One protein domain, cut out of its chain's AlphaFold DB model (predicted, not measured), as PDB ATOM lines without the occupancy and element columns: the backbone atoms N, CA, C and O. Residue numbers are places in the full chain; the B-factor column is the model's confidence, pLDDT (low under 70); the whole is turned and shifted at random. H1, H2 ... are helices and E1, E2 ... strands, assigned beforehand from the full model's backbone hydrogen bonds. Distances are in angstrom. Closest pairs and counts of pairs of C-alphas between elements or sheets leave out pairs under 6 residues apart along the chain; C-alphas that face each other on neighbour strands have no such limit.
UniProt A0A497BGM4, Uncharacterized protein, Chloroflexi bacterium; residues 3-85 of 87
ATOM      1  N   LYS A   3      93.688  43.435 175.051       92.44
ATOM      2  CA  LYS A   3      94.446  43.293 176.292       92.44
ATOM      3  C   LYS A   3      95.891  43.702 176.043       92.44
ATOM      4  O   LYS A   3      96.457  43.340 175.016       92.44
ATOM      5  N   ALA A   4      96.490  44.412 176.989       96.25
ATOM      6  CA  ALA A   4      97.900  44.766 176.960       96.25
ATOM      7  C   ALA A   4      98.552  44.500 178.316       96.25
ATOM      8  O   ALA A   4      97.898  44.561 179.357       96.25
ATOM      9  N   LYS A   5      99.852  44.206 178.298       97.38
ATOM     10  CA  LYS A   5     100.659  44.016 179.501       97.38
ATOM     11  C   LYS A   5     101.932  44.844 179.393       97.38
ATOM     12  O   LYS A   5     102.659  44.710 178.412       97.38
ATOM     13  N   VAL A   6     102.196  45.667 180.401       97.56
ATOM     14  CA  VAL A   6     103.406  46.483 180.522       97.56
ATOM     15  C   VAL A   6     103.904  46.366 181.959       97.56
ATOM     16  O   VAL A   6     103.221  46.769 182.898       97.56
ATOM     17  N   GLY A   7     105.083  45.765 182.134       96.19
ATOM     18  CA  GLY A   7     105.661  45.509 183.453       96.19
ATOM     19  C   GLY A   7     104.712  44.725 184.367       96.19
ATOM     20  O   GLY A   7     104.309  43.601 184.053       96.19
ATOM     21  N   SER A   8     104.366  45.330 185.503       96.75
ATOM     22  CA  SER A   8     103.471  44.761 186.512       96.75
ATOM     23  C   SER A   8     101.987  44.931 186.182       96.75
ATOM     24  O   SER A   8     101.160  44.365 186.897       96.75
ATOM     25  N   PHE A   9     101.638  45.689 185.136       98.06
ATOM     26  CA  PHE A   9     100.253  46.007 184.800       98.06
ATOM     27  C   PHE A   9      99.752  45.211 183.613       98.06
ATOM     28  O   PHE A   9     100.395  45.118 182.568       98.06
ATOM     29  N   GLU A  10      98.552  44.680 183.775       98.25
ATOM     30  CA  GLU A  10      97.766  44.066 182.723       98.25
ATOM     31  C   GLU A  10      96.434  44.809 182.636       98.25
ATOM     32  O   GLU A  10      95.717  44.937 183.628       98.25
ATOM     33  N   VAL A  11      96.126  45.322 181.449       97.50
ATOM     34  CA  VAL A  11      94.959  46.160 181.185       97.50
ATOM     35  C   VAL A  11      94.123  45.519 180.096       97.50
ATOM     36  O   VAL A  11      94.644  45.058 179.079       97.50
ATOM     37  N   GLN A  12      92.814  45.513 180.299       96.69
ATOM     38  CA  GLN A  12      91.835  45.066 179.325       96.69
ATOM     39  C   GLN A  12      90.745  46.124 179.209       96.69
ATOM     40  O   GLN A  12      90.163  46.520 180.216       96.69
ATOM     41  N   LEU A  13      90.477  46.567 177.983       94.00
ATOM     42  CA  LEU A  13      89.414  47.521 177.692       94.00
ATOM     43  C   LEU A  13      88.342  46.833 176.856       94.00
ATOM     44  O   LEU A  13      88.605  46.301 175.768       94.00
ATOM     45  N   ASP A  14      87.122  46.853 177.367       92.88
ATOM     46  CA  ASP A  14      85.949  46.610 176.553       92.88
ATOM     47  C   ASP A  14      85.540  47.923 175.881       92.88
ATOM     48  O   ASP A  14      85.066  48.857 176.520       92.88
ATOM     49  N   ARG A  15      85.751  48.001 174.566       84.62
ATOM     50  CA  ARG A  15      85.456  49.201 173.776       84.62
ATOM     51  C   ARG A  15      83.961  49.417 173.536       84.62
ATOM     52  O   ARG A  15      83.588  50.514 173.145       84.62
ATOM     53  N   LEU A  16      83.126  48.398 173.745       89.06
ATOM     54  CA  LEU A  16      81.674  48.517 173.599       89.06
ATOM     55  C   LEU A  16      81.056  49.159 174.840       89.06
ATOM     56  O   LEU A  16      80.169  49.998 174.724       89.06
ATOM     57  N   THR A  17      81.539  48.772 176.020       90.38
ATOM     58  CA  THR A  17      81.003  49.240 177.308       90.38
ATOM     59  C   THR A  17      81.833  50.354 177.942       90.38
ATOM     60  O   THR A  17      81.387  50.989 178.894       90.38
ATOM     61  N   GLY A  18      83.056  50.584 177.454       85.69
ATOM     62  CA  GLY A  18      84.039  51.455 178.099       85.69
ATOM     63  C   GLY A  18      84.620  50.866 179.390       85.69
ATOM     64  O   GLY A  18      85.356  51.555 180.094       85.69
ATOM     65  N   HIS A  19      84.308  49.607 179.723       92.19
ATOM     66  CA  HIS A  19      84.760  48.983 180.959       92.19
ATOM     67  C   HIS A  19      86.261  48.667 180.911       92.19
ATOM     68  O   HIS A  19      86.737  47.943 180.030       92.19
ATOM     69  N   LEU A  20      86.999  49.174 181.902       93.38
ATOM     70  CA  LEU A  20      88.435  48.968 182.066       93.38
ATOM     71  C   LEU A  20      88.707  47.987 183.211       93.38
ATOM     72  O   LEU A  20      88.431  48.279 184.372       93.38
ATOM     73  N   THR A  21      89.322  46.851 182.899       96.12
ATOM     74  CA  THR A  21      89.843  45.915 183.901       96.12
ATOM     75  C   THR A  21      91.350  46.101 184.028       96.12
ATOM     76  O   THR A  21      92.075  45.993 183.038       96.12
ATOM     77  N   VAL A  22      91.829  46.337 185.249       97.00
ATOM     78  CA  VAL A  22      93.254  46.517 185.561       97.00
ATOM     79  C   VAL A  22      93.694  45.462 186.571       97.00
ATOM     80  O   VAL A  22      93.036  45.247 187.587       97.00
ATOM     81  N   ARG A  23      94.833  44.817 186.314       97.94
ATOM     82  CA  ARG A  23      95.546  43.969 187.276       97.94
ATOM     83  C   ARG A  23      96.942  44.531 187.500       97.94
ATOM     84  O   ARG A  23      97.604  44.923 186.543       97.94
ATOM     85  N   GLY A  24      97.383  44.552 188.752       97.25
ATOM     86  CA  GLY A  24      98.674  45.103 189.151       97.25
ATOM     87  C   GLY A  24      98.907  45.015 190.663       97.25
ATOM     88  O   GLY A  24      98.131  44.361 191.366       97.25
ATOM     89  N   PRO A  25      99.969  45.652 191.182       97.69
ATOM     90  CA  PRO A  25     100.316  45.615 192.601       97.69
ATOM     91  C   PRO A  25      99.220  46.233 193.479       97.69
ATOM     92  O   PRO A  25      98.953  47.432 193.404       97.69
ATOM     93  N   ARG A  26      98.612  45.419 194.351       97.31
ATOM     94  CA  ARG A  26      97.464  45.812 195.186       97.31
ATOM     95  C   ARG A  26      97.680  47.094 196.012       97.31
ATOM     96  O   ARG A  26      96.809  47.955 195.929       97.31
ATOM     97  N   PRO A  27      98.823  47.301 196.700       96.94
ATOM     98  CA  PRO A  27      99.047  48.535 197.462       96.94
ATOM     99  C   PRO A  27      98.982  49.807 196.610       96.94
ATOM    100  O   PRO A  27      98.567  50.858 197.086       96.94
ATOM    101  N   PHE A  28      99.379  49.719 195.337       97.94
ATOM    102  CA  PHE A  28      99.268  50.839 194.414       97.94
ATOM    103  C   PHE A  28      97.836  51.016 193.908       97.94
ATOM    104  O   PHE A  28      97.365  52.147 193.866       97.94
ATOM    105  N   LEU A  29      97.127  49.932 193.575       97.62
ATOM    106  CA  LEU A  29      95.727  49.998 193.123       97.62
ATOM    107  C   LEU A  29      94.780  50.588 194.183       97.62
ATOM    108  O   LEU A  29      93.765  51.180 193.838       97.62
ATOM    109  N   GLU A  30      95.122  50.456 195.463       97.44
ATOM    110  CA  GLU A  30      94.384  51.048 196.588       97.44
ATOM    111  C   GLU A  30      94.855  52.482 196.924       97.44
ATOM    112  O   GLU A  30      94.313  53.126 197.819       97.44
ATOM    113  N   SER A  31      95.858  53.012 196.212       97.56
ATOM    114  CA  SER A  31      96.455  54.321 196.498       97.56
ATOM    115  C   SER A  31      95.742  55.487 195.802       97.56
ATOM    116  O   SER A  31      95.208  55.370 194.698       97.56
ATOM    117  N   GLU A  32      95.838  56.677 196.400       97.44
ATOM    118  CA  GLU A  32      95.361  57.918 195.774       97.44
ATOM    119  C   GLU A  32      96.096  58.244 194.462       97.44
ATOM    120  O   GLU A  32      95.493  58.775 193.529       97.44
ATOM    121  N   ALA A  33      97.379  57.882 194.358       96.44
ATOM    122  CA  ALA A  33      98.162  58.083 193.141       96.44
ATOM    123  C   ALA A  33      97.557  57.322 191.949       96.44
ATOM    124  O   ALA A  33      97.465  57.871 190.849       96.44
ATOM    125  N   TYR A  34      97.092  56.090 192.174       98.00
ATOM    126  CA  TYR A  34      96.382  55.315 191.160       98.00
ATOM    127  C   TYR A  34      95.052  55.966 190.772       98.00
ATOM    128  O   TYR A  34      94.808  56.168 189.582       98.00
ATOM    129  N   ARG A  35      94.232  56.365 191.756       98.06
ATOM    130  CA  ARG A  35      92.949  57.046 191.507       98.06
ATOM    131  C   ARG A  35      93.137  58.291 190.636       98.06
ATOM    132  O   ARG A  35      92.494  58.411 189.598       98.06
ATOM    133  N   LYS A  36      94.075  59.165 191.007       97.81
ATOM    134  CA  LYS A  36      94.383  60.386 190.251       97.81
ATOM    135  C   LYS A  36      94.862  60.076 188.829       97.81
ATOM    136  O   LYS A  36      94.451  60.738 187.879       97.81
ATOM    137  N   THR A  37      95.689  59.042 188.668       97.88
ATOM    138  CA  THR A  37      96.151  58.603 187.343       97.88
ATOM    139  C   THR A  37      94.972  58.167 186.471       97.88
ATOM    140  O   THR A  37      94.884  58.583 185.317       97.88
ATOM    141  N   LEU A  38      94.032  57.381 187.007       96.81
ATOM    142  CA  LEU A  38      92.834  56.982 186.264       96.81
ATOM    143  C   LEU A  38      91.928  58.166 185.915       96.81
ATOM    144  O   LEU A  38      91.416  58.210 184.802       96.81
ATOM    145  N   GLU A  39      91.755  59.132 186.816       97.81
ATOM    146  CA  GLU A  39      90.981  60.351 186.545       97.81
ATOM    147  C   GLU A  39      91.589  61.167 185.393       97.81
ATOM    148  O   GLU A  39      90.876  61.652 184.513       97.81
ATOM    149  N   GLU A  40      92.917  61.293 185.351       97.81
ATOM    150  CA  GLU A  40      93.621  61.956 184.250       97.81
ATOM    151  C   GLU A  40      93.478  61.196 182.927       97.81
ATOM    152  O   GLU A  40      93.319  61.824 181.878       97.81
ATOM    153  N   ILE A  41      93.524  59.862 182.964       96.06
ATOM    154  CA  ILE A  41      93.327  59.004 181.787       96.06
ATOM    155  C   ILE A  41      91.894  59.135 181.268       96.06
ATOM    156  O   ILE A  41      91.704  59.394 180.081       96.06
ATOM    157  N   ALA A  42      90.897  59.022 182.147       94.06
ATOM    158  CA  ALA A  42      89.484  59.148 181.801       94.06
ATOM    159  C   ALA A  42      89.151  60.539 181.236       94.06
ATOM    160  O   ALA A  42      88.364  60.656 180.302       94.06
ATOM    161  N   ALA A  43      89.799  61.590 181.747       95.31
ATOM    162  CA  ALA A  43      89.666  62.948 181.226       95.31
ATOM    163  C   ALA A  43      90.467  63.206 179.931       95.31
ATOM    164  O   ALA A  43      90.463  64.331 179.436       95.31
ATOM    165  N   GLY A  44      91.216  62.225 179.413       94.88
ATOM    166  CA  GLY A  44      92.078  62.394 178.236       94.88
ATOM    167  C   GLY A  44      93.264  63.343 178.458       94.88
ATOM    168  O   GLY A  44      93.836  63.865 177.501       94.88
ATOM    169  N   ARG A  45      93.638  63.598 179.717       97.19
ATOM    170  CA  ARG A  45      94.693  64.551 180.105       97.19
ATOM    171  C   ARG A  45      96.017  63.885 180.464       97.19
ATOM    172  O   ARG A  45      97.014  64.592 180.577       97.19
ATOM    173  N   ASN A  46      96.056  62.560 180.616       98.12
ATOM    174  CA  ASN A  46      97.291  61.868 180.967       98.12
ATOM    175  C   ASN A  46      98.326  61.947 179.815       98.12
ATOM    176  O   ASN A  46      98.061  61.442 178.718       98.12
ATOM    177  N   PRO A  47      99.504  62.561 180.036       96.94
ATOM    178  CA  PRO A  47     100.476  62.809 178.971       96.94
ATOM    179  C   PRO A  47     101.127  61.526 178.446       96.94
ATOM    180  O   PRO A  47     101.430  61.454 177.258       96.94
ATOM    181  N   VAL A  48     101.297  60.502 179.293       97.88
ATOM    182  CA  VAL A  48     101.889  59.217 178.886       97.88
ATOM    183  C   VAL A  48     100.965  58.498 177.909       97.88
ATOM    184  O   VAL A  48     101.425  58.031 176.869       97.88
ATOM    185  N   VAL A  49      99.656  58.478 178.189       97.50
ATOM    186  CA  VAL A  49      98.672  57.910 177.256       97.50
ATOM    187  C   VAL A  49      98.674  58.669 175.932       97.50
ATOM    188  O   VAL A  49      98.739  58.046 174.876       97.50
ATOM    189  N   ARG A  50      98.630  60.008 175.973       97.25
ATOM    190  CA  ARG A  50      98.612  60.841 174.759       97.25
ATOM    191  C   ARG A  50      99.845  60.623 173.884       97.25
ATOM    192  O   ARG A  50      99.698  60.506 172.673       97.25
ATOM    193  N   LEU A  51     101.029  60.560 174.494       97.81
ATOM    194  CA  LEU A  51     102.279  60.314 173.783       97.81
ATOM    195  C   LEU A  51     102.285  58.920 173.149       97.81
ATOM    196  O   LEU A  51     102.495  58.803 171.949       97.81
ATOM    197  N   ALA A  52     101.991  57.873 173.923       96.88
ATOM    198  CA  ALA A  52     102.034  56.499 173.426       96.88
ATOM    199  C   ALA A  52     101.024  56.253 172.289       96.88
ATOM    200  O   ALA A  52     101.356  55.617 171.293       96.88
ATOM    201  N   VAL A  53      99.817  56.818 172.378       95.94
ATOM    202  CA  VAL A  53      98.857  56.767 171.263       95.94
ATOM    203  C   VAL A  53      99.395  57.506 170.030       95.94
ATOM    204  O   VAL A  53      99.236  57.011 168.918       95.94
ATOM    205  N   GLY A  54     100.056  58.656 170.212       95.00
ATOM    206  CA  GLY A  54     100.705  59.402 169.125       95.00
ATOM    207  C   GLY A  54     101.809  58.614 168.411       95.00
ATOM    208  O   GLY A  54     101.957  58.738 167.199       95.00
ATOM    209  N   GLU A  55     102.504  57.740 169.138       96.19
ATOM    210  CA  GLU A  55     103.514  56.805 168.614       96.19
ATOM    211  C   GLU A  55     102.904  55.519 168.011       96.19
ATOM    212  O   GLU A  55     103.620  54.598 167.623       96.19
ATOM    213  N   GLY A  56     101.572  55.419 167.930       95.94
ATOM    214  CA  GLY A  56     100.872  54.293 167.306       95.94
ATOM    215  C   GLY A  56     100.614  53.091 168.221       95.94
ATOM    216  O   GLY A  56     100.151  52.051 167.745       95.94
ATOM    217  N   TYR A  57     100.860  53.200 169.531       96.50
ATOM    218  CA  TYR A  57     100.481  52.147 170.474       96.50
ATOM    219  C   TYR A  57      98.961  52.068 170.645       96.50
ATOM    220  O   TYR A  57      98.236  53.063 170.576       96.50
ATOM    221  N   SER A  58      98.454  50.866 170.936       95.44
ATOM    222  CA  SER A  58      97.041  50.702 171.277       95.44
ATOM    223  C   SER A  58      96.688  51.471 172.554       95.44
ATOM    224  O   SER A  58      97.537  51.693 173.425       95.44
ATOM    225  N   LEU A  59      95.418  51.853 172.702       95.19
ATOM    226  CA  LEU A  59      94.941  52.542 173.902       95.19
ATOM    227  C   LEU A  59      95.187  51.703 175.164       95.19
ATOM    228  O   LEU A  59      95.639  52.221 176.177       95.19
ATOM    229  N   GLU A  60      94.961  50.393 175.092       96.50
ATOM    230  CA  GLU A  60      95.173  49.465 176.201       96.50
ATOM    231  C   GLU A  60      96.649  49.415 176.620       96.50
ATOM    232  O   GLU A  60      96.957  49.444 177.812       96.50
ATOM    233  N   HIS A  61      97.564  49.389 175.644       97.81
ATOM    234  CA  HIS A  61      99.004  49.451 175.897       97.81
ATOM    235  C   HIS A  61      99.397  50.794 176.509       97.81
ATOM    236  O   HIS A  61     100.133  50.835 177.490       97.81
ATOM    237  N   SER A  62      98.865  51.885 175.967       97.69
ATOM    238  CA  SER A  62      99.129  53.248 176.424       97.69
ATOM    239  C   SER A  62      98.680  53.459 177.874       97.69
ATOM    240  O   SER A  62      99.410  54.042 178.675       97.69
ATOM    241  N   ILE A  63      97.515  52.918 178.247       97.44
ATOM    242  CA  ILE A  63      97.016  52.917 179.629       97.44
ATOM    243  C   ILE A  63      97.915  52.061 180.529       97.44
ATOM    244  O   ILE A  63      98.307  52.516 181.602       97.44
ATOM    245  N   ALA A  64      98.276  50.844 180.107       98.06
ATOM    246  CA  ALA A  64      99.164  49.977 180.885       98.06
ATOM    247  C   ALA A  64     100.532  50.636 181.134       98.06
ATOM    248  O   ALA A  64     101.057  50.561 182.246       98.06
ATOM    249  N   LEU A  65     101.073  51.334 180.132       98.31
ATOM    250  CA  LEU A  65     102.306  52.106 180.248       98.31
ATOM    251  C   LEU A  65     102.162  53.253 181.253       98.31
ATOM    252  O   LEU A  65     102.988  53.368 182.155       98.31
ATOM    253  N   ALA A  66     101.093  54.048 181.164       98.25
ATOM    254  CA  ALA A  66     100.835  55.135 182.108       98.25
ATOM    255  C   ALA A  66     100.734  54.641 183.562       98.25
ATOM    256  O   ALA A  66     101.317  55.246 184.464       98.25
ATOM    257  N   LEU A  67     100.057  53.510 183.788       98.38
ATOM    258  CA  LEU A  67      99.961  52.886 185.108       98.38
ATOM    259  C   LEU A  67     101.316  52.369 185.606       98.38
ATOM    260  O   LEU A  67     101.657  52.587 186.767       98.38
ATOM    261  N   GLN A  68     102.119  51.751 184.734       98.31
ATOM    262  CA  GLN A  68     103.473  51.314 185.076       98.31
ATOM    263  C   GLN A  68     104.380  52.498 185.447       98.31
ATOM    264  O   GLN A  68     105.133  52.411 186.419       98.31
ATOM    265  N   THR A  69     104.294  53.613 184.716       98.12
ATOM    266  CA  THR A  69     105.048  54.839 185.012       98.12
ATOM    267  C   THR A  69     104.626  55.445 186.351       98.12
ATOM    268  O   THR A  69     105.480  55.747 187.186       98.12
ATOM    269  N   ALA A  70     103.319  55.572 186.596       98.12
ATOM    270  CA  ALA A  70     102.788  56.095 187.853       98.12
ATOM    271  C   ALA A  70     103.162  55.207 189.051       98.12
ATOM    272  O   ALA A  70     103.549  55.713 190.107       98.12
ATOM    273  N   PHE A  71     103.120  53.885 188.875       98.44
ATOM    274  CA  PHE A  71     103.548  52.933 189.892       98.44
ATOM    275  C   PHE A  71     105.026  53.074 190.237       98.44
ATOM    276  O   PHE A  71     105.361  53.098 191.418       98.44
ATOM    277  N   ALA A  72     105.905  53.205 189.240       97.81
ATOM    278  CA  ALA A  72     107.335  53.371 189.484       97.81
ATOM    279  C   ALA A  72     107.622  54.643 190.302       97.81
ATOM    280  O   ALA A  72     108.371  54.594 191.280       97.81
ATOM    281  N   ALA A  73     106.968  55.758 189.958       97.19
ATOM    282  CA  ALA A  73     107.082  57.011 190.702       97.19
ATOM    283  C   ALA A  73     106.553  56.881 192.141       97.19
ATOM    284  O   ALA A  73     107.212  57.300 193.094       97.19
ATOM    285  N   TRP A  74     105.382  56.259 192.313       97.62
ATOM    286  CA  TRP A  74     104.791  56.023 193.628       97.62
ATOM    287  C   TRP A  74     105.669  55.119 194.496       97.62
ATOM    288  O   TRP A  74     105.966  55.475 195.634       97.62
ATOM    289  N   ALA A  75     106.133  53.986 193.962       96.69
ATOM    290  CA  ALA A  75     106.991  53.048 194.678       96.69
ATOM    291  C   ALA A  75     108.315  53.709 195.094       96.69
ATOM    292  O   ALA A  75     108.748  53.543 196.235       96.69
ATOM    293  N   GLY A  76     108.906  54.527 194.214       96.94
ATOM    294  CA  GLY A  76     110.079  55.338 194.539       96.94
ATOM    295  C   GLY A  76     109.821  56.313 195.692       96.94
ATOM    296  O   GLY A  76     110.619  56.390 196.624       96.94
ATOM    297  N   ALA A  77     108.677  57.002 195.698       94.50
ATOM    298  CA  ALA A  77     108.306  57.894 196.797       94.50
ATOM    299  C   ALA A  77     108.100  57.144 198.128       94.50
ATOM    300  O   ALA A  77     108.511  57.643 199.176       94.50
ATOM    301  N   GLN A  78     107.500  55.948 198.107       95.06
ATOM    302  CA  GLN A  78     107.348  55.118 199.312       95.06
ATOM    303  C   GLN A  78     108.702  54.668 199.872       95.06
ATOM    304  O   GLN A  78     108.903  54.682 201.085       95.06
ATOM    305  N   GLU A  79     109.647  54.303 199.003       94.81
ATOM    306  CA  GLU A  79     111.004  53.934 199.412       94.81
ATOM    307  C   GLU A  79     111.725  55.099 200.099       94.81
ATOM    308  O   GLU A  79     112.326  54.920 201.158       94.81
ATOM    309  N   LEU A  80     111.616  56.310 199.543       94.94
ATOM    310  CA  LEU A  80     112.204  57.506 200.148       94.94
ATOM    311  C   LEU A  80     111.593  57.811 201.520       94.94
ATOM    312  O   LEU A  80     112.333  58.077 202.466       94.94
ATOM    313  N   LYS A  81     110.264  57.707 201.661       92.56
ATOM    314  CA  LYS A  81     109.583  57.885 202.955       92.56
ATOM    315  C   LYS A  81     110.052  56.873 203.996       92.56
ATOM    316  O   LYS A  81     110.315  57.257 205.131       92.56
ATOM    317  N   ARG A  82     110.208  55.603 203.603       91.75
ATOM    318  CA  ARG A  82     110.706  54.548 204.497       91.75
ATOM    319  C   ARG A  82     112.123  54.847 204.978       91.75
ATOM    320  O   ARG A  82     112.401  54.741 206.165       91.75
ATOM    321  N   ARG A  83     113.014  55.274 204.078       91.38
ATOM    322  CA  ARG A  83     114.395  55.650 204.435       91.38
ATOM    323  C   ARG A  83     114.468  56.881 205.336       91.38
ATOM    324  O   ARG A  83     115.383  56.976 206.142       91.38
ATOM    325  N   ALA A  84     113.515  57.800 205.206       90.94
ATOM    326  CA  ALA A  84     113.401  58.983 206.053       90.94
ATOM    327  C   ALA A  84     112.722  58.714 207.414       90.94
ATOM    328  O   ALA A  84     112.645  59.627 208.234       90.94
ATOM    329  N   GLY A  85     112.222  57.494 207.663       87.62
ATOM    330  CA  GLY A  85     111.509  57.132 208.895       87.62
ATOM    331  C   GLY A  85     110.089  57.701 208.991       87.62
ATOM    332  O   GLY A  85     109.597  57.937 210.089       87.62
TER     333      GLY A  85
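This is residues 3 to 85 of the 87 residues of an uncharacterized protein of Chloroflexi bacterium (UniProt A0A497BGM4). One long helix, H4, is the core: its first part is wrapped by a small three-stranded sheet on one side and by H2 and H3 on other sides, while residues 76 to 85 stick out beyond this body. H1, a short helix, lies where the chain passes from the sheet to H2. The printed part has 83 residues with three named strands followed by four named helices, E1 E2 E3 H1 H2 H3 H4; the sheet has the order E1 - E2 - E3, antiparallel throughout, and the class is mixed, helices and strands. The whole is compact, with a radius of gyration of the C-alphas of 13.2 A, and spans 46 by 23 by 22 A, the projecting end of H4 making much of the length.

E1, residues 3 to 6, E2, residues 9 to 13, and E3, residues 20 to 23, form a meander, each strand the antiparallel neighbour of the one before. In the hairpin E1 and E2, N 4 and O 11 are within hydrogen-bond range at 2.9 A; in the hairpin E2 and E3, N 21 and O 12 are at 2.8 A. H4, residues 59 to 83, is on the sheet at a height of 9.2 A, making two layers, a helix on one face of a sheet. It lies over E1 and E2, and on the local plane it runs slantwise to the strands, only just, at 32 degrees to E2. The closest C-alphas of E1 and H4 are those of Ala 4 and His 61, 4.9 A apart. H3, residues 47 to 54, touches residues 59 to 66 of H4, closest at the C-alphas of Val 49 and Ser 62, 4.8 A; this helical hairpin has a shallow tilt of 28 degrees, opposite ways. H2, residues 32 to 42, touches residues 63 to 74 of H4, closest at the C-alphas of Ala 33 and Trp 74, 7.0 A, at a shallow tilt of 21 degrees, opposite ways. H1, residues 26 to 29, is close to H4 but not clearly touching, with the C-alphas of Phe 28 and Phe 71 closest at 6.6 A. Every O i to N i+4 pair is within hydrogen-bond range in H2, H3 and H4; H1 is too short for one.

E1 begins at C-alpha 3 (94.446, 43.293, 176.292) and is 10.4 A long; E2 is 13.0 A and E3 10.1 A. H1 is 5.0 A, H2 15.2 A and H3 10.4 A. H4 is 36.3 A, from C-alpha 59 (94.941, 52.542, 173.902) to C-alpha 83 (114.395, 55.650, 204.435).

The C-alphas of Leu 16 and Gly 85, the two farthest apart, are 47.0 A apart. The printed part has no cut and no long link. Its mean pLDDT is 95.9, and no printed residue is under 70.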